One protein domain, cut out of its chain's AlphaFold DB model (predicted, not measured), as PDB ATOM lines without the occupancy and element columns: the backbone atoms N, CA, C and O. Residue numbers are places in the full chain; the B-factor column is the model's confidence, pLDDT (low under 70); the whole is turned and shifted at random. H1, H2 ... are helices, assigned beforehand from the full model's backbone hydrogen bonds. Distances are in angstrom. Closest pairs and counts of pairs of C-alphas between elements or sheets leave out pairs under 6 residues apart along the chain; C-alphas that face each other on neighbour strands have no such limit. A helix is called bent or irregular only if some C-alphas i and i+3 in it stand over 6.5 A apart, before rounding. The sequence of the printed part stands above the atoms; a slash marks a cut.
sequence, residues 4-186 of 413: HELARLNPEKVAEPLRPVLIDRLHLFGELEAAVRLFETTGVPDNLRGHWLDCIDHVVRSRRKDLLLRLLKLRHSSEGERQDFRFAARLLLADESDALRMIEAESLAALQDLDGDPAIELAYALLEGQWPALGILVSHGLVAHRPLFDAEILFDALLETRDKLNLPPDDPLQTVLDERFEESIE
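This is residues 4 to 186 of the 413 residues of an uncharacterized protein of Acidobacteria bacterium (UniProt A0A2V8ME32). Two lobes of helices meet through the short helix H5: one lobe is a bundle of H1, H2, H3 and H4 running up and down, the other is built round a second up-and-down bundle, H7, H8 and H9. H6 packs on H7 in the second lobe, H10 lies at its far end, and residues 76 to 81, in the link between H4 and H5, stick out. The printed part has 183 residues with ten named helices, H1 to H10 in order along the chain, and no named strand; the class is all helix. The whole is compact, with a radius of gyration of the C-alphas of 18.6 A, and the C-alphas span 54 by 37 by 31 A.

The longest helices, with 17 residues each, are H6, residues 96 to 112, 24.7 A from first to last C-alpha, and H9, residues 148 to 164, 24.3 A. Before H9 come H7, residues 117 to 128, 16.5 A, and H8, residues 132 to 143, 15.8 A. After it comes H10, residues 173 to 186, 20.1 A, ending at C-alpha 186, (265.659, 173.533, 249.923). H5, residues 87 to 93, is 10.3 A long and begins at C-alpha 87, (241.525, 199.177, 261.862). H1, residues 16 to 28, begins at C-alpha 16, (240.946, 214.770, 235.163), and is 19.6 A long; it is irregular, but only just, with C-alphas 17 and 20 at 6.9 A. H2 is residues 32 to 42, 15.4 A. H3, residues 46 to 61, 23.8 A, is irregular, with C-alphas 47 and 50 at 7.3 A. H4 is residues 65 to 74, 14.9 A.

H9 touches H8, opposite ways at a shallow tilt of 21 degrees, with the closest C-alphas, those of Val 143 and Ala 151, 4.6 A apart. H9 touches H7 with residues 154 to 161 alone, the same way at a shallow tilt of 19 degrees; the closest C-alphas are those of Leu 127 and Thr 161, at 6.3 A. H7 and H8 are a hairpin, their closest C-alphas, those of Leu 126 and Gly 135, 4.3 A apart. H10 touches H9, opposite ways at a shallow tilt of 25 degrees, the closest C-alphas being those of Leu 148 and Phe 181, at 7.3 A; H9 touches H10 with residues 148 to 155 alone. H7 touches H6 with residues 118 to 122 alone; the closest C-alphas are those of Ala 110 and Ala 119, at 4.5 A. H5 touches H7 at a steep tilt of 41 degrees, with the C-alphas of Ala 88 and Ala 125 closest at 4.4 A. H5 also touches H3, at a steep tilt of 65 degrees, with the C-alphas of Val 60 and Ala 89 closest at 6.0 A. H3 touches H4, opposite ways at a shallow tilt of 16 degrees; the closest C-alphas, those of Val 59 and Leu 68, are 6.2 A apart. H2 touches H4 with the C-alphas of Val 36 and Leu 71 closest, at 6.5 A, and H1 with those of Ile 23 and Ala 35, at 5.7 A. H1 and H4 are apart. Every O i to N i+4 pair is within hydrogen-bond range in H2, H5, H7, H9 and H10; the counts are 7 of 9 in H1, 10 of 12 in H3, 5 of 6 in H4, 12 of 13 in H6 and 7 of 8 in H8.

The two C-alphas farthest apart are those of Lys 13 and Glu 186, at 56.3 A. The printed part has no cut. The link from H4 to H5, 12 residues, is long. The mean pLDDT of the printed part is 83.4; residues 76 to 85, 169 to 170 and 184 to 186 are under 70.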
ATOM      1  N   HIS A   4     257.319 221.064 246.082       83.75
ATOM      2  CA  HIS A   4     256.614 222.301 246.429       83.75
ATOM      3  C   HIS A   4     255.885 222.963 245.247       83.75
ATOM      4  O   HIS A   4     254.972 223.759 245.457       83.75
ATOM      5  N   GLU A   5     256.293 222.682 244.007       87.12
ATOM      6  CA  GLU A   5     255.616 223.194 242.811       87.12
ATOM      7  C   GLU A   5     254.331 222.405 242.558       87.12
ATOM      8  O   GLU A   5     253.303 222.996 242.238       87.12
ATOM      9  N   LEU A   6     254.374 221.082 242.761       86.00
ATOM     10  CA  LEU A   6     253.206 220.207 242.659       86.00
ATOM     11  C   LEU A   6     252.181 220.521 243.753       86.00
ATOM     12  O   LEU A   6     250.998 220.663 243.454       86.00
ATOM     13  N   ALA A   7     252.631 220.726 244.994       87.81
ATOM     14  CA  ALA A   7     251.762 221.043 246.131       87.81
ATOM     15  C   ALA A   7     250.995 222.377 245.987       87.81
ATOM     16  O   ALA A   7     249.989 222.597 246.668       87.81
ATOM     17  N   ARG A   8     251.472 223.275 245.112       89.69
ATOM     18  CA  ARG A   8     250.874 224.592 244.817       89.69
ATOM     19  C   ARG A   8     249.964 224.598 243.591       89.69
ATOM     20  O   ARG A   8     249.368 225.636 243.300       89.69
ATOM     21  N   LEU A   9     249.867 223.489 242.856       88.31
ATOM     22  CA  LEU A   9     248.939 223.395 241.734       88.31
ATOM     23  C   LEU A   9     247.505 223.592 242.227       88.31
ATOM     24  O   LEU A   9     247.124 223.082 243.277       88.31
ATOM     25  N   ASN A  10     246.707 224.336 241.458       85.25
ATOM     26  CA  ASN A  10     245.277 224.449 241.720       85.25
ATOM     27  C   ASN A  10     244.590 223.154 241.238       85.25
ATOM     28  O   ASN A  10     244.599 222.922 240.024       85.25
ATOM     29  N   PRO A  11     243.980 222.350 242.133       83.00
ATOM     30  CA  PRO A  11     243.345 221.078 241.779       83.00
ATOM     31  C   PRO A  11     242.290 221.180 240.670       83.00
ATOM     32  O   PRO A  11     242.190 220.284 239.834       83.00
ATOM     33  N   GLU A  12     241.549 222.290 240.599       83.94
ATOM     34  CA  GLU A  12     240.494 222.504 239.594       83.94
ATOM     35  C   GLU A  12     241.051 222.651 238.176       83.94
ATOM     36  O   GLU A  12     240.391 222.309 237.197       83.94
ATOM     37  N   LYS A  13     242.285 223.156 238.058       88.25
ATOM     38  CA  LYS A  13     242.957 223.381 236.771       88.25
ATOM     39  C   LYS A  13     243.681 222.138 236.261       88.25
ATOM     40  O   LYS A  13     244.189 222.149 235.141       88.25
ATOM     41  N   VAL A  14     243.756 221.084 237.071       88.06
ATOM     42  CA  VAL A  14     244.378 219.818 236.687       88.06
ATOM     43  C   VAL A  14     243.356 218.990 235.919       88.06
ATOM     44  O   VAL A  14     242.286 218.654 236.438       88.06
ATOM     45  N   ALA A  15     243.706 218.658 234.675       87.44
ATOM     46  CA  ALA A  15     242.901 217.791 233.826       87.44
ATOM     47  C   ALA A  15     242.633 216.456 234.533       87.44
ATOM     48  O   ALA A  15     243.540 215.874 235.127       87.44
ATOM     49  N   GLU A  16     241.399 215.965 234.447       86.69
ATOM     50  CA  GLU A  16     240.946 214.770 235.163       86.69
ATOM     51  C   GLU A  16     241.858 213.537 234.994       86.69
ATOM     52  O   GLU A  16     242.201 212.938 236.015       86.69
ATOM     53  N   PRO A  17     242.381 213.216 233.790       88.56
ATOM     54  CA  PRO A  17     243.289 212.078 233.605       88.56
ATOM     55  C   PRO A  17     244.635 212.211 234.333       88.56
ATOM     56  O   PRO A  17     245.322 211.217 234.546       88.56
ATOM     57  N   LEU A  18     245.040 213.430 234.700       89.88
ATOM     58  CA  LEU A  18     246.310 213.701 235.379       89.88
ATOM     59  C   LEU A  18     246.176 213.721 236.906       89.88
ATOM     60  O   LEU A  18     247.190 213.757 237.602       89.88
ATOM     61  N   ARG A  19     244.949 213.703 237.440       89.12
ATOM     62  CA  ARG A  19     244.699 213.746 238.888       89.12
ATOM     63  C   ARG A  19     245.251 212.520 239.628       89.12
ATOM     64  O   ARG A  19     245.931 212.759 240.622       89.12
ATOM     65  N   PRO A  20     245.077 211.267 239.151       88.31
ATOM     66  CA  PRO A  20     245.711 210.094 239.767       88.31
ATOM     67  C   PRO A  20     247.229 210.256 239.896       88.31
ATOM     68  O   PRO A  20     247.791 210.185 240.984       88.31
ATOM     69  N   VAL A  21     247.881 210.620 238.785       89.31
ATOM     70  CA  VAL A  21     249.336 210.810 238.716       89.31
ATOM     71  C   VAL A  21     249.803 211.909 239.669       89.31
ATOM     72  O   VAL A  21     250.857 211.790 240.292       89.31
ATOM     73  N   LEU A  22     249.040 212.998 239.783       90.00
ATOM     74  CA  LEU A  22     249.353 214.066 240.723       90.00
ATOM     75  C   LEU A  22     249.251 213.580 242.173       90.00
ATOM     76  O   LEU A  22     250.163 213.858 242.948       90.00
ATOM     77  N   ILE A  23     248.193 212.850 242.531       88.19
ATOM     78  CA  ILE A  23     248.000 212.311 243.884       88.19
ATOM     79  C   ILE A  23     249.158 211.379 244.260       88.19
ATOM     80  O   ILE A  23     249.786 211.590 245.295       88.19
ATOM     81  N   ASP A  24     249.521 210.442 243.383       84.00
ATOM     82  CA  ASP A  24     250.624 209.504 243.631       84.00
ATOM     83  C   ASP A  24     251.954 210.236 243.841       84.00
ATOM     84  O   ASP A  24     252.751 209.886 244.713       84.00
ATOM     85  N   ARG A  25     252.195 211.312 243.080       88.75
ATOM     86  CA  ARG A  25     253.385 212.152 243.269       88.75
ATOM     87  C   ARG A  25     253.347 212.919 244.585       88.75
ATOM     88  O   ARG A  25     254.389 213.042 245.222       88.75
ATOM     89  N   LEU A  26     252.190 213.434 244.997       88.31
ATOM     90  CA  LEU A  26     252.048 214.120 246.285       88.31
ATOM     91  C   LEU A  26     252.270 213.151 247.455       88.31
ATOM     92  O   LEU A  26     252.948 213.527 248.408       88.31
ATOM     93  N   HIS A  27     251.788 211.909 247.360       83.44
ATOM     94  CA  HIS A  27     252.074 210.856 248.343       83.44
ATOM     95  C   HIS A  27     253.565 210.537 248.415       83.44
ATOM     96  O   HIS A  27     254.147 210.595 249.497       83.44
ATOM     97  N   LEU A  28     254.203 210.298 247.263       79.00
ATOM     98  CA  LEU A  28     255.634 209.993 247.178       79.00
ATOM     99  C   LEU A  28     256.508 211.084 247.814       79.00
ATOM    100  O   LEU A  28     257.556 210.786 248.382       79.00
ATOM    101  N   PHE A  29     256.094 212.349 247.717       84.81
ATOM    102  CA  PHE A  29     256.817 213.471 248.314       84.81
ATOM    103  C   PHE A  29     256.358 213.845 249.733       84.81
ATOM    104  O   PHE A  29     256.900 214.785 250.311       84.81
ATOM    105  N   GLY A  30     255.383 213.137 250.311       81.94
ATOM    106  CA  GLY A  30     254.861 213.423 251.652       81.94
ATOM    107  C   GLY A  30     254.027 214.709 251.749       81.94
ATOM    108  O   GLY A  30     253.778 215.205 252.847       81.94
ATOM    109  N   GLU A  31     253.557 215.256 250.627       91.00
ATOM    110  CA  GLU A  31     252.750 216.483 250.556       91.00
ATOM    111  C   GLU A  31     251.263 216.190 250.851       91.00
ATOM    112  O   GLU A  31     250.363 216.513 250.069       91.00
ATOM    113  N   LEU A  32     250.991 215.558 251.998       90.75
ATOM    114  CA  LEU A  32     249.667 215.024 252.356       90.75
ATOM    115  C   LEU A  32     248.584 216.099 252.415       90.75
ATOM    116  O   LEU A  32     247.464 215.887 251.969       90.75
ATOM    117  N   GLU A  33     248.926 217.287 252.906       94.31
ATOM    118  CA  GLU A  33     248.005 218.422 252.955       94.31
ATOM    119  C   GLU A  33     247.494 218.795 251.552       94.31
ATOM    120  O   GLU A  33     246.323 219.123 251.371       94.31
ATOM    121  N   ALA A  34     248.370 218.747 250.542       92.50
ATOM    122  CA  ALA A  34     248.003 219.041 249.163       92.50
ATOM    123  C   ALA A  34     247.155 217.923 248.549       92.50
ATOM    124  O   ALA A  34     246.200 218.225 247.832       92.50
ATOM    125  N   ALA A  35     247.459 216.661 248.868       92.31
ATOM    126  CA  ALA A  35     246.655 215.520 248.442       92.31
ATOM    127  C   ALA A  35     245.227 215.594 249.016       92.31
ATOM    128  O   ALA A  35     244.257 215.481 248.270       92.31
ATOM    129  N   VAL A  36     245.082 215.904 250.309       93.38
ATOM    130  CA  VAL A  36     243.768 216.084 250.954       93.38
ATOM    131  C   VAL A  36     242.993 217.241 250.324       93.38
ATOM    132  O   VAL A  36     241.824 217.067 249.988       93.38
ATOM    133  N   ARG A  37     243.637 218.395 250.084       93.06
ATOM    134  CA  ARG A  37     242.989 219.530 249.394       93.06
ATOM    135  C   ARG A  37     242.488 219.163 248.000       93.06
ATOM    136  O   ARG A  37     241.451 219.667 247.572       93.06
ATOM    137  N   LEU A  38     243.225 218.316 247.281       91.69
ATOM    138  CA  LEU A  38     242.806 217.840 245.968       91.69
ATOM    139  C   LEU A  38     241.495 217.059 246.092       91.69
ATOM    140  O   LEU A  38     240.536 217.428 245.423       91.69
ATOM    141  N   PHE A  39     241.409 216.092 247.010       92.06
ATOM    142  CA  PHE A  39     240.174 215.339 247.261       92.06
ATOM    143  C   PHE A  39     239.014 216.207 247.764       92.06
ATOM    144  O   PHE A  39     237.876 215.997 247.355       92.06
ATOM    145  N   GLU A  40     239.276 217.209 248.603       92.31
ATOM    146  CA  GLU A  40     238.245 218.163 249.040       92.31
ATOM    147  C   GLU A  40     237.656 218.964 247.878       92.31
ATOM    148  O   GLU A  40     236.482 219.325 247.904       92.31
ATOM    149  N   THR A  41     238.467 219.222 246.851       90.50
ATOM    150  CA  THR A  41     238.055 219.991 245.674       90.50
ATOM    151  C   THR A  41     237.367 219.110 244.634       90.50
ATOM    152  O   THR A  41     236.361 219.498 244.048       90.50
ATOM    153  N   THR A  42     237.909 217.919 244.374       87.88
ATOM    154  CA  THR A  42     237.438 217.036 243.296       87.88
ATOM    155  C   THR A  42     236.389 216.028 243.751       87.88
ATOM    156  O   THR A  42     235.801 215.349 242.910       87.88
ATOM    157  N   GLY A  43     236.182 215.886 245.061       87.69
ATOM    158  CA  GLY A  43     235.480 214.751 245.644       87.69
ATOM    159  C   GLY A  43     236.267 213.447 245.490       87.69
ATOM    160  O   GLY A  43     237.445 213.443 245.116       87.69
ATOM    161  N   VAL A  44     235.586 212.330 245.757       87.69
ATOM    162  CA  VAL A  44     236.123 210.965 245.619       87.69
ATOM    163  C   VAL A  44     235.307 210.196 244.569       87.69
ATOM    164  O   VAL A  44     234.482 209.354 244.929       87.69
ATOM    165  N   PRO A  45     235.460 210.513 243.271       84.62
ATOM    166  CA  PRO A  45     234.879 209.705 242.200       84.62
ATOM    167  C   PRO A  45     235.494 208.296 242.177       84.62
ATOM    168  O   PRO A  45     236.589 208.076 242.700       84.62
ATOM    169  N   ASP A  46     234.813 207.337 241.544       82.00
ATOM    170  CA  ASP A  46     235.207 205.918 241.573       82.00
ATOM    171  C   ASP A  46     236.636 205.666 241.065       82.00
ATOM    172  O   ASP A  46     237.359 204.846 241.630       82.00
ATOM    173  N   ASN A  47     237.087 206.418 240.055       82.62
ATOM    174  CA  ASN A  47     238.452 206.338 239.519       82.62
ATOM    175  C   ASN A  47     239.534 206.843 240.489       82.62
ATOM    176  O   ASN A  47     240.705 206.532 240.301       82.62
ATOM    177  N   LEU A  48     239.164 207.615 241.514       86.56
ATOM    178  CA  LEU A  48     240.073 208.109 242.549       86.56
ATOM    179  C   LEU A  48     239.912 207.371 243.883       86.56
ATOM    180  O   LEU A  48     240.636 207.669 244.832       86.56
ATOM    181  N   ARG A  49     239.002 206.391 243.970       84.25
ATOM    182  CA  ARG A  49     238.722 205.660 245.212       84.25
ATOM    183  C   ARG A  49     239.954 204.943 245.764       84.25
ATOM    184  O   ARG A  49     240.190 205.022 246.964       84.25
ATOM    185  N   GLY A  50     240.729 204.271 244.908       82.19
ATOM    186  CA  GLY A  50     241.972 203.603 245.317       82.19
ATOM    187  C   GLY A  50     242.967 204.596 245.916       82.19
ATOM    188  O   GLY A  50     243.343 204.474 247.074       82.19
ATOM    189  N   HIS A  51     243.250 205.674 245.183       86.69
ATOM    190  CA  HIS A  51     244.155 206.735 245.632       86.69
ATOM    191  C   HIS A  51     243.685 207.432 246.920       86.69
ATOM    192  O   HIS A  51     244.500 207.927 247.697       86.69
ATOM    193  N   TRP A  52     242.374 207.506 247.162       87.19
ATOM    194  CA  TRP A  52     241.828 208.040 248.409       87.19
ATOM    195  C   TRP A  52     242.087 207.113 249.601       87.19
ATOM    196  O   TRP A  52     242.483 207.599 250.661       87.19
ATOM    197  N   LEU A  53     241.921 205.796 249.426       82.75
ATOM    198  CA  LEU A  53     242.287 204.804 250.444       82.75
ATOM    199  C   LEU A  53     243.790 204.864 250.747       82.75
ATOM    200  O   LEU A  53     244.171 204.944 251.912       82.75
ATOM    201  N   ASP A  54     244.625 204.963 249.712       83.50
ATOM    202  CA  ASP A  54     246.071 205.126 249.888       83.50
ATOM    203  C   ASP A  54     246.396 206.419 250.652       83.50
ATOM    204  O   ASP A  54     247.267 206.438 251.522       83.50
ATOM    205  N   CYS A  55     245.681 207.516 250.377       87.19
ATOM    206  CA  CYS A  55     245.856 208.781 251.092       87.19
ATOM    207  C   CYS A  55     245.532 208.639 252.586       87.19
ATOM    208  O   CYS A  55     246.274 209.151 253.429       87.19
ATOM    209  N   ILE A  56     244.461 207.908 252.921       85.75
ATOM    210  CA  ILE A  56     244.114 207.574 254.308       85.75
ATOM    211  C   ILE A  56     245.269 206.824 254.974       85.75
ATOM    212  O   ILE A  56     245.692 207.239 256.053       85.75
ATOM    213  N   ASP A  57     245.829 205.796 254.333       81.56
ATOM    214  CA  ASP A  57     246.950 205.027 254.896       81.56
ATOM    215  C   ASP A  57     248.167 205.920 255.191       81.56
ATOM    216  O   ASP A  57     248.750 205.865 256.278       81.56
ATOM    217  N   HIS A  58     248.533 206.812 254.263       83.88
ATOM    218  CA  HIS A  58     249.659 207.735 254.453       83.88
ATOM    219  C   HIS A  58     249.406 208.751 255.579       83.88
ATOM    220  O   HIS A  58     250.315 209.086 256.351       83.88
ATOM    221  N   VAL A  59     248.172 209.243 255.695       88.12
ATOM    222  CA  VAL A  59     247.746 210.150 256.769       88.12
ATOM    223  C   VAL A  59     247.766 209.453 258.129       88.12
ATOM    224  O   VAL A  59     248.223 210.054 259.109       88.12
ATOM    225  N   VAL A  60     247.325 208.193 258.188       85.62
ATOM    226  CA  VAL A  60     247.349 207.362 259.398       85.62
ATOM    227  C   VAL A  60     248.785 207.123 259.858       85.62
ATOM    228  O   VAL A  60     249.103 207.428 261.009       85.62
ATOM    229  N   ARG A  61     249.678 206.712 258.950       80.44
ATOM    230  CA  ARG A  61     251.123 206.559 259.210       80.44
ATOM    231  C   ARG A  61     251.775 207.832 259.737       80.44
ATOM    232  O   ARG A  61     252.605 207.790 260.640       80.44
ATOM    233  N   SER A  62     251.357 208.979 259.205       84.44
ATOM    234  CA  SER A  62     251.840 210.298 259.630       84.44
ATOM    235  C   SER A  62     251.148 210.828 260.894       84.44
ATOM    236  O   SER A  62     251.452 211.933 261.343       84.44
ATOM    237  N   ARG A  63     250.202 210.067 261.463       86.50
ATOM    238  CA  ARG A  63     249.410 210.391 262.663       86.50
ATOM    239  C   ARG A  63     248.690 211.740 262.592       86.50
ATOM    240  O   ARG A  63     248.457 212.396 263.610       86.50
ATOM    241  N   ARG A  64     248.303 212.162 261.389       90.06
ATOM    242  CA  ARG A  64     247.611 213.438 261.151       90.06
ATOM    243  C   ARG A  64     246.101 213.270 261.326       90.06
ATOM    244  O   ARG A  64     245.357 213.166 260.352       90.06
ATOM    245  N   LYS A  65     245.645 213.245 262.589       90.50
ATOM    246  CA  LYS A  65     244.216 213.103 262.952       90.50
ATOM    247  C   LYS A  65     243.326 214.136 262.247       90.50
ATOM    248  O   LYS A  65     242.224 213.820 261.812       90.50
ATOM    249  N   ASP A  66     243.822 215.363 262.113       93.69
ATOM    250  CA  ASP A  66     243.142 216.478 261.455       93.69
ATOM    251  C   ASP A  66     242.859 216.205 259.970       93.69
ATOM    252  O   ASP A  66     241.748 216.446 259.494       93.69
ATOM    253  N   LEU A  67     243.841 215.651 259.254       93.31
ATOM    254  CA  LEU A  67     243.712 215.285 257.845       93.31
ATOM    255  C   LEU A  67     242.811 214.070 257.650       93.31
ATOM    256  O   LEU A  67     242.001 214.057 256.724       93.31
ATOM    257  N   LEU A  68     242.893 213.090 258.554       90.56
ATOM    258  CA  LEU A  68     242.039 211.909 258.503       90.56
ATOM    259  C   LEU A  68     240.568 212.316 258.615       90.56
ATOM    260  O   LEU A  68     239.761 211.964 257.763       90.56
ATOM    261  N   LEU A  69     240.225 213.145 259.605       90.25
ATOM    262  CA  LEU A  69     238.860 213.646 259.780       90.25
ATOM    263  C   LEU A  69     238.344 214.415 258.557       90.25
ATOM    264  O   LEU A  69     237.144 214.392 258.294       90.25
ATOM    265  N   ARG A  70     239.217 215.105 257.816       92.25
ATOM    266  CA  ARG A  70     238.843 215.795 256.572       92.25
ATOM    267  C   ARG A  70     238.547 214.804 255.454       92.25
ATOM    268  O   ARG A  70     237.484 214.902 254.852       92.25
ATOM    269  N   LEU A  71     239.413 213.813 255.242       88.88
ATOM    270  CA  LEU A  71     239.200 212.757 254.244       88.88
ATOM    271  C   LEU A  71     237.922 211.956 254.510       88.88
ATOM    272  O   LEU A  71     237.154 211.709 253.583       88.88
ATOM    273  N   LEU A  72     237.658 211.609 255.772       85.94
ATOM    274  CA  LEU A  72     236.469 210.848 256.161       85.94
ATOM    275  C   LEU A  72     235.164 211.635 255.991       85.94
ATOM    276  O   LEU A  72     234.117 211.021 255.844       85.94
ATOM    277  N   LYS A  73     235.193 212.974 255.987       86.69
ATOM    278  CA  LYS A  73     233.999 213.800 255.720       86.69
ATOM    279  C   LYS A  73     233.583 213.793 254.248       86.69
ATOM    280  O   LYS A  73     232.429 214.095 253.950       86.69
ATOM    281  N   LEU A  74     234.506 213.479 253.334       84.56
ATOM    282  CA  LEU A  74     234.253 213.515 251.887       84.56
ATOM    283  C   LEU A  74     233.307 212.408 251.430       84.56
ATOM    284  O   LEU A  74     232.572 212.586 250.461       84.56
ATOM    285  N   ARG A  75     233.272 211.295 252.160       74.50
ATOM    286  CA  ARG A  75     232.241 210.273 252.029       74.50
ATOM    287  C   ARG A  75     231.293 210.457 253.206       74.50
ATOM    288  O   ARG A  75     231.732 210.447 254.348       74.50
ATOM    289  N   HIS A  76     230.009 210.701 252.959       53.66
ATOM    290  CA  HIS A  76     229.015 210.781 254.034       53.66
ATOM    291  C   HIS A  76     228.808 209.381 254.619       53.66
ATOM    292  O   HIS A  76     227.846 208.695 254.291       53.66
ATOM    293  N   SER A  77     229.737 208.935 255.456       48.94
ATOM    294  CA  SER A  77     229.668 207.618 256.061       48.94
ATOM    295  C   SER A  77     228.583 207.624 257.125       48.94
ATOM    296  O   SER A  77     228.740 208.215 258.198       48.94
ATOM    297  N   SER A  78     227.479 206.942 256.825       48.56
ATOM    298  CA  SER A  78     226.640 206.353 257.862       48.56
ATOM    299  C   SER A  78     227.528 205.536 258.812       48.56
ATOM    300  O   SER A  78     228.629 205.111 258.463       48.56
ATOM    301  N   GLU A  79     227.074 205.324 260.041       47.34
ATOM    302  CA  GLU A  79     227.848 204.631 261.079       47.34
ATOM    303  C   GLU A  79     228.320 203.225 260.643       47.34
ATOM    304  O   GLU A  79     229.364 202.767 261.099       47.34
ATOM    305  N   GLY A  80     227.619 202.597 259.687       47.75
ATOM    306  CA  GLY A  80     228.010 201.335 259.049       47.75
ATOM    307  C   GLY A  80     229.223 201.438 258.117       47.75
ATOM    308  O   GLY A  80     230.107 200.598 258.198       47.75
ATOM    309  N   GLU A  81     229.349 202.501 257.315       50.50
ATOM    310  CA  GLU A  81     230.529 202.702 256.452       50.50
ATOM    311  C   GLU A  81     231.789 203.051 257.257       50.50
ATOM    312  O   GLU A  81     232.906 202.928 256.764       50.50
ATOM    313  N   ARG A  82     231.641 203.474 258.522       52.59
ATOM    314  CA  ARG A  82     232.801 203.697 259.396       52.59
ATOM    315  C   ARG A  82     233.490 202.401 259.820       52.59
ATOM    316  O   ARG A  82     234.663 202.445 260.187       52.59
ATOM    317  N   GLN A  83     232.776 201.275 259.778       53.09
ATOM    318  CA  GLN A  83     233.346 199.950 260.019       53.09
ATOM    319  C   GLN A  83     234.137 199.434 258.809       53.09
ATOM    320  O   GLN A  83     235.028 198.614 258.998       53.09
ATOM    321  N   ASP A  84     233.894 199.981 257.610       55.31
ATOM    322  CA  ASP A  84     234.666 199.671 256.397       55.31
ATOM    323  C   ASP A  84     236.055 200.335 256.390       55.31
ATOM    324  O   ASP A  84     236.884 200.046 255.523       55.31
ATOM    325  N   PHE A  85     236.336 201.245 257.330       66.75
ATOM    326  CA  PHE A  85     237.678 201.797 257.477       66.75
ATOM    327  C   PHE A  85     238.600 200.800 258.170       66.75
ATOM    328  O   PHE A  85     238.272 200.248 259.227       66.75
ATOM    329  N   ARG A  86     239.804 200.663 257.601       76.06
ATOM    330  CA  ARG A  86     240.905 199.881 258.171       76.06
ATOM    331  C   ARG A  86     241.078 200.161 259.656       76.06
ATOM    332  O   ARG A  86     240.956 201.309 260.107       76.06
ATOM    333  N   PHE A  87     241.412 199.116 260.406       85.56
ATOM    334  CA  PHE A  87     241.525 199.177 261.862       85.56
ATOM    335  C   PHE A  87     242.421 200.330 262.350       85.56
ATOM    336  O   PHE A  87     242.044 201.063 263.267       85.56
ATOM    337  N   ALA A  88     243.543 200.585 261.670       85.31
ATOM    338  CA  ALA A  88     244.483 201.653 262.008       85.31
ATOM    339  C   ALA A  88     243.862 203.068 261.994       85.31
ATOM    340  O   ALA A  88     244.163 203.891 262.862       85.31
ATOM    341  N   ALA A  89     242.957 203.355 261.051       85.75
ATOM    342  CA  ALA A  89     242.271 204.645 260.977       85.75
ATOM    343  C   ALA A  89     241.292 204.825 262.145       85.75
ATOM    344  O   ALA A  89     241.256 205.889 262.767       85.75
ATOM    345  N   ARG A  90     240.536 203.769 262.477       87.38
ATOM    346  CA  ARG A  90     239.625 203.765 263.630       87.38
ATOM    347  C   ARG A  90     240.413 203.971 264.928       87.38
ATOM    348  O   ARG A  90     240.044 204.814 265.740       87.38
ATOM    349  N   LEU A  91     241.527 203.254 265.084       89.88
ATOM    350  CA  LEU A  91     242.382 203.325 266.267       89.88
ATOM    351  C   LEU A  91     243.009 204.715 266.453       89.88
ATOM    352  O   LEU A  91     243.072 205.215 267.572       89.88
ATOM    353  N   LEU A  92     243.422 205.377 265.367       89.06
ATOM    354  CA  LEU A  92     243.984 206.729 265.424       89.06
ATOM    355  C   LEU A  92     242.970 207.772 265.931       89.06
ATOM    356  O   LEU A  92     243.358 208.753 266.574       89.06
ATOM    357  N   LEU A  93     241.683 207.586 265.639       88.44
ATOM    358  CA  LEU A  93     240.611 208.494 266.061       88.44
ATOM    359  C   LEU A  93     240.074 208.203 267.462       88.44
ATOM    360  O   LEU A  93     239.423 209.074 268.030       88.44
ATOM    361  N   ALA A  94     240.336 207.016 268.001       88.62
ATOM    362  CA  ALA A  94     239.860 206.622 269.315       88.62
ATOM    363  C   ALA A  94     240.562 207.404 270.439       88.62
ATOM    364  O   ALA A  94     241.745 207.753 270.349       88.62
ATOM    365  N   ASP A  95     239.816 207.637 271.518       88.25
ATOM    366  CA  ASP A  95     240.376 208.031 272.809       88.25
ATOM    367  C   ASP A  95     240.998 206.807 273.503       88.25
ATOM    368  O   ASP A  95     240.706 205.664 273.150       88.25
ATOM    369  N   GLU A  96     241.848 207.008 274.514       84.62
ATOM    370  CA  GLU A  96     242.643 205.918 275.115       84.62
ATOM    371  C   GLU A  96     241.794 204.752 275.657       84.62
ATOM    372  O   GLU A  96     242.135 203.585 275.452       84.62
ATOM    373  N   SER A  97     240.661 205.048 276.306       84.19
ATOM    374  CA  SER A  97     239.741 204.030 276.833       84.19
ATOM    375  C   SER A  97     239.047 203.215 275.745       84.19
ATOM    376  O   SER A  97     238.665 202.064 275.966       84.19
ATOM    377  N   ASP A  98     238.847 203.821 274.581       90.25
ATOM    378  CA  ASP A  98     238.153 203.206 273.455       90.25
ATOM    379  C   ASP A  98     239.139 202.401 272.625       90.25
ATOM    380  O   ASP A  98     238.845 201.269 272.248       90.25
ATOM    381  N   ALA A  99     240.351 202.929 272.455       91.12
ATOM    382  CA  ALA A  99     241.441 202.260 271.777       91.12
ATOM    383  C   ALA A  99     241.774 200.908 272.418       91.12
ATOM    384  O   ALA A  99     241.883 199.917 271.702       91.12
ATOM    385  N   LEU A 100     241.860 200.827 273.752       91.62
ATOM    386  CA  LEU A 100     242.127 199.552 274.423       91.62
ATOM    387  C   LEU A 100     241.010 198.526 274.178       91.62
ATOM    388  O   LEU A 100     241.293 197.368 273.880       91.62
ATOM    389  N   ARG A 101     239.742 198.951 274.252       92.88
ATOM    390  CA  ARG A 101     238.592 198.076 273.963       92.88
ATOM    391  C   ARG A 101     238.589 197.601 272.511       92.88
ATOM    392  O   ARG A 101     238.246 196.454 272.248       92.88
ATOM    393  N   MET A 102     238.977 198.471 271.584       91.88
ATOM    394  CA  MET A 102     239.099 198.135 270.169       91.88
ATOM    395  C   MET A 102     240.245 197.160 269.910       91.88
ATOM    396  O   MET A 102     240.048 196.202 269.173       91.88
ATOM    397  N   ILE A 103     241.409 197.368 270.534       93.31
ATOM    398  CA  ILE A 103     242.548 196.446 270.450       93.31
ATOM    399  C   ILE A 103     242.154 195.068 270.978       93.31
ATOM    400  O   ILE A 103     242.450 194.076 270.322       93.31
ATOM    401  N   GLU A 104     241.455 194.991 272.112       93.81
ATOM    402  CA  GLU A 104     240.982 193.718 272.669       93.81
ATOM    403  C   GLU A 104     240.017 193.000 271.714       93.81
ATOM    404  O   GLU A 104     240.176 191.813 271.435       93.81
ATOM    405  N   ALA A 105     239.041 193.725 271.159       91.12
ATOM    406  CA  ALA A 105     238.077 193.156 270.221       91.12
ATOM    407  C   ALA A 105     238.742 192.653 268.927       91.12
ATOM    408  O   ALA A 105     238.441 191.551 268.471       91.12
ATOM    409  N   GLU A 106     239.664 193.433 268.360       90.50
ATOM    410  CA  GLU A 106     240.397 193.063 267.144       90.50
ATOM    411  C   GLU A 106     241.373 191.906 267.414       90.50
ATOM    412  O   GLU A 106     241.506 191.008 266.591       90.50
ATOM    413  N   SER A 107     241.981 191.857 268.606       92.12
ATOM    414  CA  SER A 107     242.819 190.729 269.041       92.12
ATOM    415  C   SER A 107     242.009 189.437 269.146       92.12
ATOM    416  O   SER A 107     242.461 188.389 268.692       92.12
ATOM    417  N   LEU A 108     240.793 189.496 269.697       91.38
ATOM    418  CA  LEU A 108     239.908 188.334 269.764       91.38
ATOM    419  C   LEU A 108     239.489 187.857 268.366       91.38
ATOM    420  O   LEU A 108     239.466 186.651 268.126       91.38
ATOM    421  N   ALA A 109     239.191 188.780 267.448       87.44
ATOM    422  CA  ALA A 109     238.884 188.448 266.056       87.44
ATOM    423  C   ALA A 109     240.092 187.808 265.346       87.44
ATOM    424  O   ALA A 109     239.956 186.762 264.716       87.44
ATOM    425  N   ALA A 110     241.286 188.373 265.530       87.94
ATOM    426  CA  ALA A 110     242.544 187.834 265.020       87.94
ATOM    427  C   ALA A 110     242.844 186.419 265.547       87.94
ATOM    428  O   ALA A 110     243.348 185.582 264.809       87.94
ATOM    429  N   LEU A 111     242.514 186.112 266.804       88.88
ATOM    430  CA  LEU A 111     242.690 184.765 267.362       88.88
ATOM    431  C   LEU A 111     241.705 183.733 266.790       88.88
ATOM    432  O   LEU A 111     241.986 182.537 266.841       88.88
ATOM    433  N   GLN A 112     240.556 184.170 266.270       87.69
ATOM    434  CA  GLN A 112     239.590 183.289 265.605       87.69
ATOM    435  C   GLN A 112     240.015 182.943 264.173       87.69
ATOM    436  O   GLN A 112     239.673 181.864 263.690       87.69
ATOM    437  N   ASP A 113     240.769 183.833 263.524       82.75
ATOM    438  CA  ASP A 113     241.327 183.651 262.185       82.75
ATOM    439  C   ASP A 113     242.738 184.259 262.102       82.75
ATOM    440  O   ASP A 113     242.934 185.401 261.678       82.75
ATOM    441  N   LEU A 114     243.731 183.480 262.541       77.75
ATOM    442  CA  LEU A 114     245.132 183.916 262.599       77.75
ATOM    443  C   LEU A 114     245.759 184.123 261.216       77.75
ATOM    444  O   LEU A 114     246.727 184.880 261.108       77.75
ATOM    445  N   ASP A 115     245.208 183.483 260.185       73.94
ATOM    446  CA  ASP A 115     245.656 183.599 258.795       73.94
ATOM    447  C   ASP A 115     244.933 184.734 258.052       73.94
ATOM    448  O   ASP A 115     245.429 185.227 257.037       73.94
ATOM    449  N   GLY A 116     243.799 185.202 258.573       75.88
ATOM    450  CA  GLY A 116     243.014 186.285 257.995       75.88
ATOM    451  C   GLY A 116     243.658 187.666 258.111       75.88
ATOM    452  O   GLY A 116     244.590 187.900 258.883       75.88
ATOM    453  N   ASP A 117     243.121 188.622 257.361       74.75
ATOM    454  CA  ASP A 117     243.583 190.016 257.352       74.75
ATOM    455  C   ASP A 117     243.580 190.720 258.733       74.75
ATOM    456  O   ASP A 117     244.523 191.476 258.989       74.75
ATOM    457  N   PRO A 118     242.632 190.466 259.671       82.06
ATOM    458  CA  PRO A 118     242.564 191.193 260.947       82.06
ATOM    459  C   PRO A 118     243.840 191.123 261.793       82.06
ATOM    460  O   PRO A 118     244.255 192.116 262.387       82.06
ATOM    461  N   ALA A 119     244.504 189.964 261.827       86.62
ATOM    462  CA  ALA A 119     245.740 189.788 262.585       86.62
ATOM    463  C   ALA A 119     246.893 190.642 262.021       86.62
ATOM    464  O   ALA A 119     247.631 191.270 262.784       86.62
ATOM    465  N   ILE A 120     247.019 190.719 260.693       84.44
ATOM    466  CA  ILE A 120     248.007 191.575 260.023       84.44
ATOM    467  C   ILE A 120     247.654 193.055 260.202       84.44
ATOM    468  O   ILE A 120     248.531 193.851 260.545       84.44
ATOM    469  N   GLU A 121     246.383 193.430 260.032       85.00
ATOM    470  CA  GLU A 121     245.941 194.815 260.220       85.00
ATOM    471  C   GLU A 121     246.203 195.304 261.649       85.00
ATOM    472  O   GLU A 121     246.706 196.414 261.834       85.00
ATOM    473  N   LEU A 122     245.923 194.470 262.654       91.19
ATOM    474  CA  LEU A 122     246.218 194.750 264.058       91.19
ATOM    475  C   LEU A 122     247.715 194.995 264.274       91.19
ATOM    476  O   LEU A 122     248.091 195.974 264.921       91.19
ATOM    477  N   ALA A 123     248.574 194.142 263.713       91.75
ATOM    478  CA  ALA A 123     250.019 194.268 263.861       91.75
ATOM    479  C   ALA A 123     250.546 195.588 263.278       91.75
ATOM    480  O   ALA A 123     251.210 196.346 263.990       91.75
ATOM    481  N   TYR A 124     250.187 195.918 262.032       87.25
ATOM    482  CA  TYR A 124     250.586 197.185 261.406       87.25
ATOM    483  C   TYR A 124     250.017 198.401 262.139       87.25
ATOM    484  O   TYR A 124     250.750 199.357 262.397       87.25
ATOM    485  N   ALA A 125     248.743 198.353 262.539       89.31
ATOM    486  CA  ALA A 125     248.112 199.440 263.285       89.31
ATOM    487  C   ALA A 125     248.839 199.735 264.602       89.31
ATOM    488  O   ALA A 125     248.968 200.896 264.992       89.31
ATOM    489  N   LEU A 126     249.334 198.701 265.286       92.81
ATOM    490  CA  LEU A 126     250.088 198.852 266.526       92.81
ATOM    491  C   LEU A 126     251.531 199.314 266.280       92.81
ATOM    492  O   LEU A 126     251.986 200.213 266.989       92.81
ATOM    493  N   LEU A 127     252.227 198.753 265.282       89.81
ATOM    494  CA  LEU A 127     253.598 199.136 264.913       89.81
ATOM    495  C   LEU A 127     253.687 200.614 264.499       89.81
ATOM    496  O   LEU A 127     254.547 201.355 264.975       89.81
ATOM    497  N   GLU A 128     252.770 201.062 263.642       84.19
ATOM    498  CA  GLU A 128     252.751 202.431 263.116       84.19
ATOM    499  C   GLU A 128     252.038 203.417 264.071       84.19
ATOM    500  O   GLU A 128     252.268 204.635 264.021       84.19
ATOM    501  N   GLY A 129     251.213 202.901 264.991       83.62
ATOM    502  CA  GLY A 129     250.349 203.654 265.903       83.62
ATOM    503  C   GLY A 129     250.933 203.958 267.288       83.62
ATOM    504  O   GLY A 129     252.143 203.997 267.509       83.62
ATOM    505  N   GLN A 130     250.063 204.252 268.258       84.81
ATOM    506  CA  GLN A 130     250.463 204.773 269.578       84.81
ATOM    507  C   GLN A 130     251.247 203.765 270.439       84.81
ATOM    508  O   GLN A 130     251.986 204.188 271.329       84.81
ATOM    509  N   TRP A 131     251.152 202.462 270.150       90.69
ATOM    510  CA  TRP A 131     251.760 201.390 270.948       90.69
ATOM    511  C   TRP A 131     252.761 200.541 270.142       90.69
ATOM    512  O   TRP A 131     252.586 199.327 270.032       90.69
ATOM    513  N   PRO A 132     253.858 201.134 269.629       91.38
ATOM    514  CA  PRO A 132     254.813 200.432 268.766       91.38
ATOM    515  C   PRO A 132     255.484 199.240 269.462       91.38
ATOM    516  O   PRO A 132     255.707 198.206 268.843       91.38
ATOM    517  N   ALA A 133     255.749 199.338 270.770       93.38
ATOM    518  CA  ALA A 133     256.308 198.231 271.548       93.38
ATOM    519  C   ALA A 133     255.345 197.031 271.646       93.38
ATOM    520  O   ALA A 133     255.781 195.885 271.565       93.38
ATOM    521  N   LEU A 134     254.037 197.289 271.775       93.81
ATOM    522  CA  LEU A 134     253.017 196.241 271.726       93.81
ATOM    523  C   LEU A 134     252.933 195.643 270.316       93.81
ATOM    524  O   LEU A 134     252.860 194.427 270.179       93.81
ATOM    525  N   GLY A 135     253.023 196.485 269.282       93.88
ATOM    526  CA  GLY A 135     253.077 196.046 267.888       93.88
ATOM    527  C   GLY A 135     254.228 195.082 267.608       93.88
ATOM    528  O   GLY A 135     254.015 194.078 266.935       93.88
ATOM    529  N   ILE A 136     255.416 195.322 268.178       92.88
ATOM    530  CA  ILE A 136     256.563 194.402 268.070       92.88
ATOM    531  C   ILE A 136     256.217 193.034 268.674       92.88
ATOM    532  O   ILE A 136     256.416 192.016 268.018       92.88
ATOM    533  N   LEU A 137     255.654 192.999 269.888       92.81
ATOM    534  CA  LEU A 137     255.289 191.743 270.558       92.81
ATOM    535  C   LEU A 137     254.192 190.970 269.813       92.81
ATOM    536  O   LEU A 137     254.265 189.750 269.708       92.81
ATOM    537  N   VAL A 138     253.189 191.666 269.273       92.62
ATOM    538  CA  VAL A 138     252.134 191.041 268.458       92.62
ATOM    539  C   VAL A 138     252.726 190.481 267.165       92.62
ATOM    540  O   VAL A 138     252.487 189.326 266.819       92.62
ATOM    541  N   SER A 139     253.564 191.266 266.488       92.31
ATOM    542  CA  SER A 139     254.227 190.857 265.247       92.31
ATOM    543  C   SER A 139     255.139 189.649 265.455       92.31
ATOM    544  O   SER A 139     255.184 188.775 264.593       92.31
ATOM    545  N   HIS A 140     255.801 189.535 266.615       90.25
ATOM    546  CA  HIS A 140     256.586 188.347 266.970       90.25
ATOM    547  C   HIS A 140     255.767 187.061 266.905       90.25
ATOM    548  O   HIS A 140     256.236 186.066 266.354       90.25
ATOM    549  N   GLY A 141     254.539 187.090 267.426       87.00
ATOM    550  CA  GLY A 141     253.636 185.942 267.370       87.00
ATOM    551  C   GLY A 141     253.189 185.604 265.947       87.00
ATOM    552  O   GLY A 141     253.011 184.437 265.624       87.00
ATOM    553  N   LEU A 142     253.042 186.601 265.074       88.50
ATOM    554  CA  LEU A 142     252.514 186.401 263.721       88.50
ATOM    555  C   LEU A 142     253.578 185.966 262.710       88.50
ATOM    556  O   LEU A 142     253.307 185.101 261.879       88.50
ATOM    557  N   VAL A 143     254.794 186.516 262.789       87.06
ATOM    558  CA  VAL A 143     255.893 186.221 261.849       87.06
ATOM    559  C   VAL A 143     256.193 184.720 261.776       87.06
ATOM    560  O   VAL A 143     256.504 184.211 260.702       87.06
ATOM    561  N   ALA A 144     256.058 183.985 262.881       81.62
ATOM    562  CA  ALA A 144     256.307 182.544 262.913       81.62
ATOM    563  C   ALA A 144     255.250 181.712 262.159       81.62
ATOM    564  O   ALA A 144     255.558 180.621 261.682       81.62
ATOM    565  N   HIS A 145     254.020 182.215 262.038       79.12
ATOM    566  CA  HIS A 145     252.875 181.452 261.527       79.12
ATOM    567  C   HIS A 145     252.405 181.901 260.142       79.12
ATOM    568  O   HIS A 145     251.686 181.171 259.470       79.12
ATOM    569  N   ARG A 146     252.851 183.072 259.681       81.12
ATOM    570  CA  ARG A 146     252.445 183.632 258.389       81.12
ATOM    571  C   ARG A 146     253.181 183.021 257.200       81.12
ATOM    572  O   ARG A 146     254.326 182.592 257.366       81.12
ATOM    573  N   PRO A 147     252.581 183.030 255.992       81.44
ATOM    574  CA  PRO A 147     253.309 182.774 254.751       81.44
ATOM    575  C   PRO A 147     254.593 183.606 254.681       81.44
ATOM    576  O   PRO A 147     254.620 184.739 255.156       81.44
ATOM    577  N   LEU A 148     255.658 183.043 254.106       77.19
ATOM    578  CA  LEU A 148     257.006 183.622 254.171       77.19
ATOM    579  C   LEU A 148     257.058 185.066 253.646       77.19
ATOM    580  O   LEU A 148     257.639 185.925 254.296       77.19
ATOM    581  N   PHE A 149     256.381 185.341 252.528       73.25
ATOM    582  CA  PHE A 149     256.302 186.683 251.950       73.25
ATOM    583  C   PHE A 149     255.671 187.702 252.913       73.25
ATOM    584  O   PHE A 149     256.243 188.760 253.155       73.25
ATOM    585  N   ASP A 150     254.531 187.366 253.519       76.19
ATOM    586  CA  ASP A 150     253.857 188.251 254.476       76.19
ATOM    587  C   ASP A 150     254.676 188.417 255.761       76.19
ATOM    588  O   ASP A 150     254.743 189.507 256.332       76.19
ATOM    589  N   ALA A 151     255.323 187.336 256.207       83.94
ATOM    590  CA  ALA A 151     256.189 187.329 257.377       83.94
ATOM    591  C   ALA A 151     257.413 188.238 257.186       83.94
ATOM    592  O   ALA A 151     257.774 188.954 258.115       83.94
ATOM    593  N   GLU A 152     258.018 188.253 255.994       78.19
ATOM    594  CA  GLU A 152     259.129 189.148 255.654       78.19
ATOM    595  C   GLU A 152     258.709 190.616 255.674       78.19
ATOM    596  O   GLU A 152     259.355 191.424 256.338       78.19
ATOM    597  N   ILE A 153     257.604 190.961 255.003       77.12
ATOM    598  CA  ILE A 153     257.133 192.354 254.947       77.12
ATOM    599  C   ILE A 153     256.791 192.853 256.358       77.12
ATOM    600  O   ILE A 153     257.177 193.959 256.743       77.12
ATOM    601  N   LEU A 154     256.112 192.024 257.160       84.56
ATOM    602  CA  LEU A 154     255.802 192.363 258.548       84.56
ATOM    603  C   LEU A 154     257.074 192.512 259.396       84.56
ATOM    604  O   LEU A 154     257.152 193.392 260.256       84.56
ATOM    605  N   PHE A 155     258.078 191.669 259.157       87.62
ATOM    606  CA  PHE A 155     259.346 191.730 259.870       87.62
ATOM    607  C   PHE A 155     260.165 192.978 259.517       87.62
ATOM    608  O   PHE A 155     260.750 193.581 260.415       87.62
ATOM    609  N   ASP A 156     260.145 193.433 258.265       81.12
ATOM    610  CA  ASP A 156     260.768 194.701 257.872       81.12
ATOM    611  C   ASP A 156     260.128 195.885 258.618       81.12
ATOM    612  O   ASP A 156     260.832 196.691 259.234       81.12
ATOM    613  N   ALA A 157     258.793 195.944 258.673       81.19
ATOM    614  CA  ALA A 157     258.074 196.973 259.430       81.19
ATOM    615  C   ALA A 157     258.375 196.915 260.941       81.19
ATOM    616  O   ALA A 157     258.475 197.947 261.622       81.19
ATOM    617  N   LEU A 158     258.563 195.709 261.479       89.69
ATOM    618  CA  LEU A 158     259.015 195.500 262.847       89.69
ATOM    619  C   LEU A 158     260.428 196.052 263.064       89.69
ATOM    620  O   LEU A 158     260.641 196.755 264.053       89.69
ATOM    621  N   LEU A 159     261.383 195.773 262.170       82.56
ATOM    622  CA  LEU A 159     262.761 196.265 262.289       82.56
ATOM    623  C   LEU A 159     262.809 197.795 262.236       82.56
ATOM    624  O   LEU A 159     263.429 198.416 263.098       82.56
ATOM    625  N   GLU A 160     262.065 198.419 261.320       78.81
ATOM    626  CA  GLU A 160     261.934 199.880 261.283       78.81
ATOM    627  C   GLU A 160     261.383 200.451 262.597       78.81
ATOM    628  O   GLU A 160     261.784 201.523 263.057       78.81
ATOM    629  N   THR A 161     260.434 199.747 263.213       84.50
ATOM    630  CA  THR A 161     259.835 200.163 264.484       84.50
ATOM    631  C   THR A 161     260.817 199.998 265.642       84.50
ATOM    632  O   THR A 161     260.912 200.881 266.497       84.50
ATOM    633  N   ARG A 162     261.605 198.917 265.656       85.88
ATOM    634  CA  ARG A 162     262.695 198.714 266.622       85.88
ATOM    635  C   ARG A 162     263.741 199.818 266.531       85.88
ATOM    636  O   ARG A 162     264.132 200.356 267.569       85.88
ATOM    637  N   ASP A 163     264.113 200.204 265.314       77.06
ATOM    638  CA  ASP A 163     265.037 201.309 265.058       77.06
ATOM    639  C   ASP A 163     264.491 202.632 265.611       77.06
ATOM    640  O   ASP A 163     265.195 203.340 266.333       77.06
ATOM    641  N   LYS A 164     263.206 202.941 265.369       78.19
ATOM    642  CA  LYS A 164     262.533 204.132 265.936       78.19
ATOM    643  C   LYS A 164     262.540 204.139 267.467       78.19
ATOM    644  O   LYS A 164     262.575 205.209 268.076       78.19
ATOM    645  N   LEU A 165     262.515 202.963 268.095       81.00
ATOM    646  CA  LEU A 165     262.575 202.794 269.549       81.00
ATOM    647  C   LEU A 165     264.007 202.705 270.103       81.00
ATOM    648  O   LEU A 165     264.172 202.569 271.315       81.00
ATOM    649  N   ASN A 166     265.038 202.818 269.257       74.81
ATOM    650  CA  ASN A 166     266.448 202.628 269.616       74.81
ATOM    651  C   ASN A 166     266.722 201.277 270.305       74.81
ATOM    652  O   ASN A 166     267.565 201.181 271.203       74.81
ATOM    653  N   LEU A 167     265.990 200.235 269.906       77.06
ATOM    654  CA  LEU A 167     266.241 198.870 270.354       77.06
ATOM    655  C   LEU A 167     267.482 198.302 269.646       77.06
ATOM    656  O   LEU A 167     267.933 198.860 268.644       77.06
ATOM    657  N   PRO A 168     268.069 197.200 270.150       71.81
ATOM    658  CA  PRO A 168     269.132 196.515 269.426       71.81
ATOM    659  C   PRO A 168     268.687 196.183 267.989       71.81
ATOM    660  O   PRO A 168     267.531 195.788 267.803       71.81
ATOM    661  N   PRO A 169     269.575 196.299 266.988       62.19
ATOM    662  CA  PRO A 169     269.231 196.004 265.593       62.19
ATOM    663  C   PRO A 169     268.857 194.528 265.384       62.19
ATOM    664  O   PRO A 169     268.233 194.167 264.392       62.19
ATOM    665  N   ASP A 170     269.207 193.666 266.339       65.75
ATOM    666  CA  ASP A 170     268.995 192.230 266.246       65.75
ATOM    667  C   ASP A 170     267.712 191.798 266.928       65.75
ATOM    668  O   ASP A 170     267.445 192.119 268.092       65.75
ATOM    669  N   ASP A 171     266.939 191.010 266.199       83.62
ATOM    670  CA  ASP A 171     265.736 190.369 266.690       83.62
ATOM    671  C   ASP A 171     265.930 188.844 266.648       83.62
ATOM    672  O   ASP A 171     266.401 188.341 265.627       83.62
ATOM    673  N   PRO A 172     265.582 188.085 267.704       79.81
ATOM    674  CA  PRO A 172     265.573 186.618 267.658       79.81
ATOM    675  C   PRO A 172     264.696 186.049 266.527       79.81
ATOM    676  O   PRO A 172     265.006 184.986 265.992       79.81
ATOM    677  N   LEU A 173     263.670 186.813 266.122       84.19
ATOM    678  CA  LEU A 173     262.896 186.724 264.876       84.19
ATOM    679  C   LEU A 173     263.737 186.361 263.663       84.19
ATOM    680  O   LEU A 173     263.338 185.594 262.783       84.19
ATOM    681  N   GLN A 174     264.937 186.924 263.642       79.25
ATOM    682  CA  GLN A 174     265.798 186.831 262.502       79.25
ATOM    683  C   GLN A 174     266.199 185.399 262.179       79.25
ATOM    684  O   GLN A 174     266.151 185.017 261.015       79.25
ATOM    685  N   THR A 175     266.585 184.634 263.198       78.88
ATOM    686  CA  THR A 175     267.030 183.252 263.024       78.88
ATOM    687  C   THR A 175     265.879 182.379 262.544       78.88
ATOM    688  O   THR A 175     266.047 181.619 261.601       78.88
ATOM    689  N   VAL A 176     264.690 182.566 263.121       83.44
ATOM    690  CA  VAL A 176     263.483 181.820 262.734       83.44
ATOM    691  C   VAL A 176     263.125 182.084 261.273       83.44
ATOM    692  O   VAL A 176     262.843 181.153 260.527       83.44
ATOM    693  N   LEU A 177     263.157 183.342 260.830       81.12
ATOM    694  CA  LEU A 177     262.921 183.669 259.422       81.12
ATOM    695  C   LEU A 177     264.014 183.126 258.508       81.12
ATOM    696  O   LEU A 177     263.706 182.611 257.436       81.12
ATOM    697  N   ASP A 178     265.275 183.224 258.928       75.56
ATOM    698  CA  ASP A 178     266.404 182.717 258.156       75.56
ATOM    699  C   ASP A 178     266.297 181.191 257.952       75.56
ATOM    700  O   ASP A 178     266.563 180.741 256.837       75.56
ATOM    701  N   GLU A 179     265.853 180.433 258.965       81.56
ATOM    702  CA  GLU A 179     265.569 178.986 258.913       81.56
ATOM    703  C   GLU A 179     264.373 178.659 258.007       81.56
ATOM    704  O   GLU A 179     264.466 177.803 257.132       81.56
ATOM    705  N   ARG A 180     263.258 179.386 258.136       80.50
ATOM    706  CA  ARG A 180     262.085 179.188 257.261       80.50
ATOM    707  C   ARG A 180     262.395 179.491 255.792       80.50
ATOM    708  O   ARG A 180     261.847 178.861 254.889       80.50
ATOM    709  N   PHE A 181     263.267 180.466 255.550       73.31
ATOM    710  CA  PHE A 181     263.748 180.793 254.213       73.31
ATOM    711  C   PHE A 181     264.639 179.681 253.648       73.31
ATOM    712  O   PHE A 181     264.501 179.328 252.480       73.31
ATOM    713  N   GLU A 182     265.510 179.099 254.479       70.25
ATOM    714  CA  GLU A 182     266.318 177.920 254.141       70.25
ATOM    715  C   GLU A 182     265.436 176.764 253.660       70.25
ATOM    716  O   GLU A 182     265.626 176.256 252.559       70.25
ATOM    717  N   GLU A 183     264.421 176.404 254.448       73.06
ATOM    718  CA  GLU A 183     263.475 175.332 254.125       73.06
ATOM    719  C   GLU A 183     262.761 175.591 252.791       73.06
ATOM    720  O   GLU A 183     262.594 174.683 251.972       73.06
ATOM    721  N   SER A 184     262.395 176.851 252.529       67.62
ATOM    722  CA  SER A 184     261.819 177.257 251.248       67.62
ATOM    723  C   SER A 184     262.813 177.089 250.095       67.62
ATOM    724  O   SER A 184     262.445 176.555 249.052       67.62
ATOM    725  N   ILE A 185     264.082 177.479 250.250       62.81
ATOM    726  CA  ILE A 185     265.115 177.269 249.218       62.81
ATOM    727  C   ILE A 185     265.357 175.780 248.977       62.81
ATOM    728  O   ILE A 185     265.472 175.354 247.825       62.81
ATOM    729  N   GLU A 186     265.446 174.974 250.036       63.75
ATOM    730  CA  GLU A 186     265.659 173.533 249.923       63.75
ATOM    731  C   GLU A 186     264.530 172.841 249.152       63.75
ATOM    732  O   GLU A 186     264.795 171.887 248.419       63.75
TER     733      GLU A 186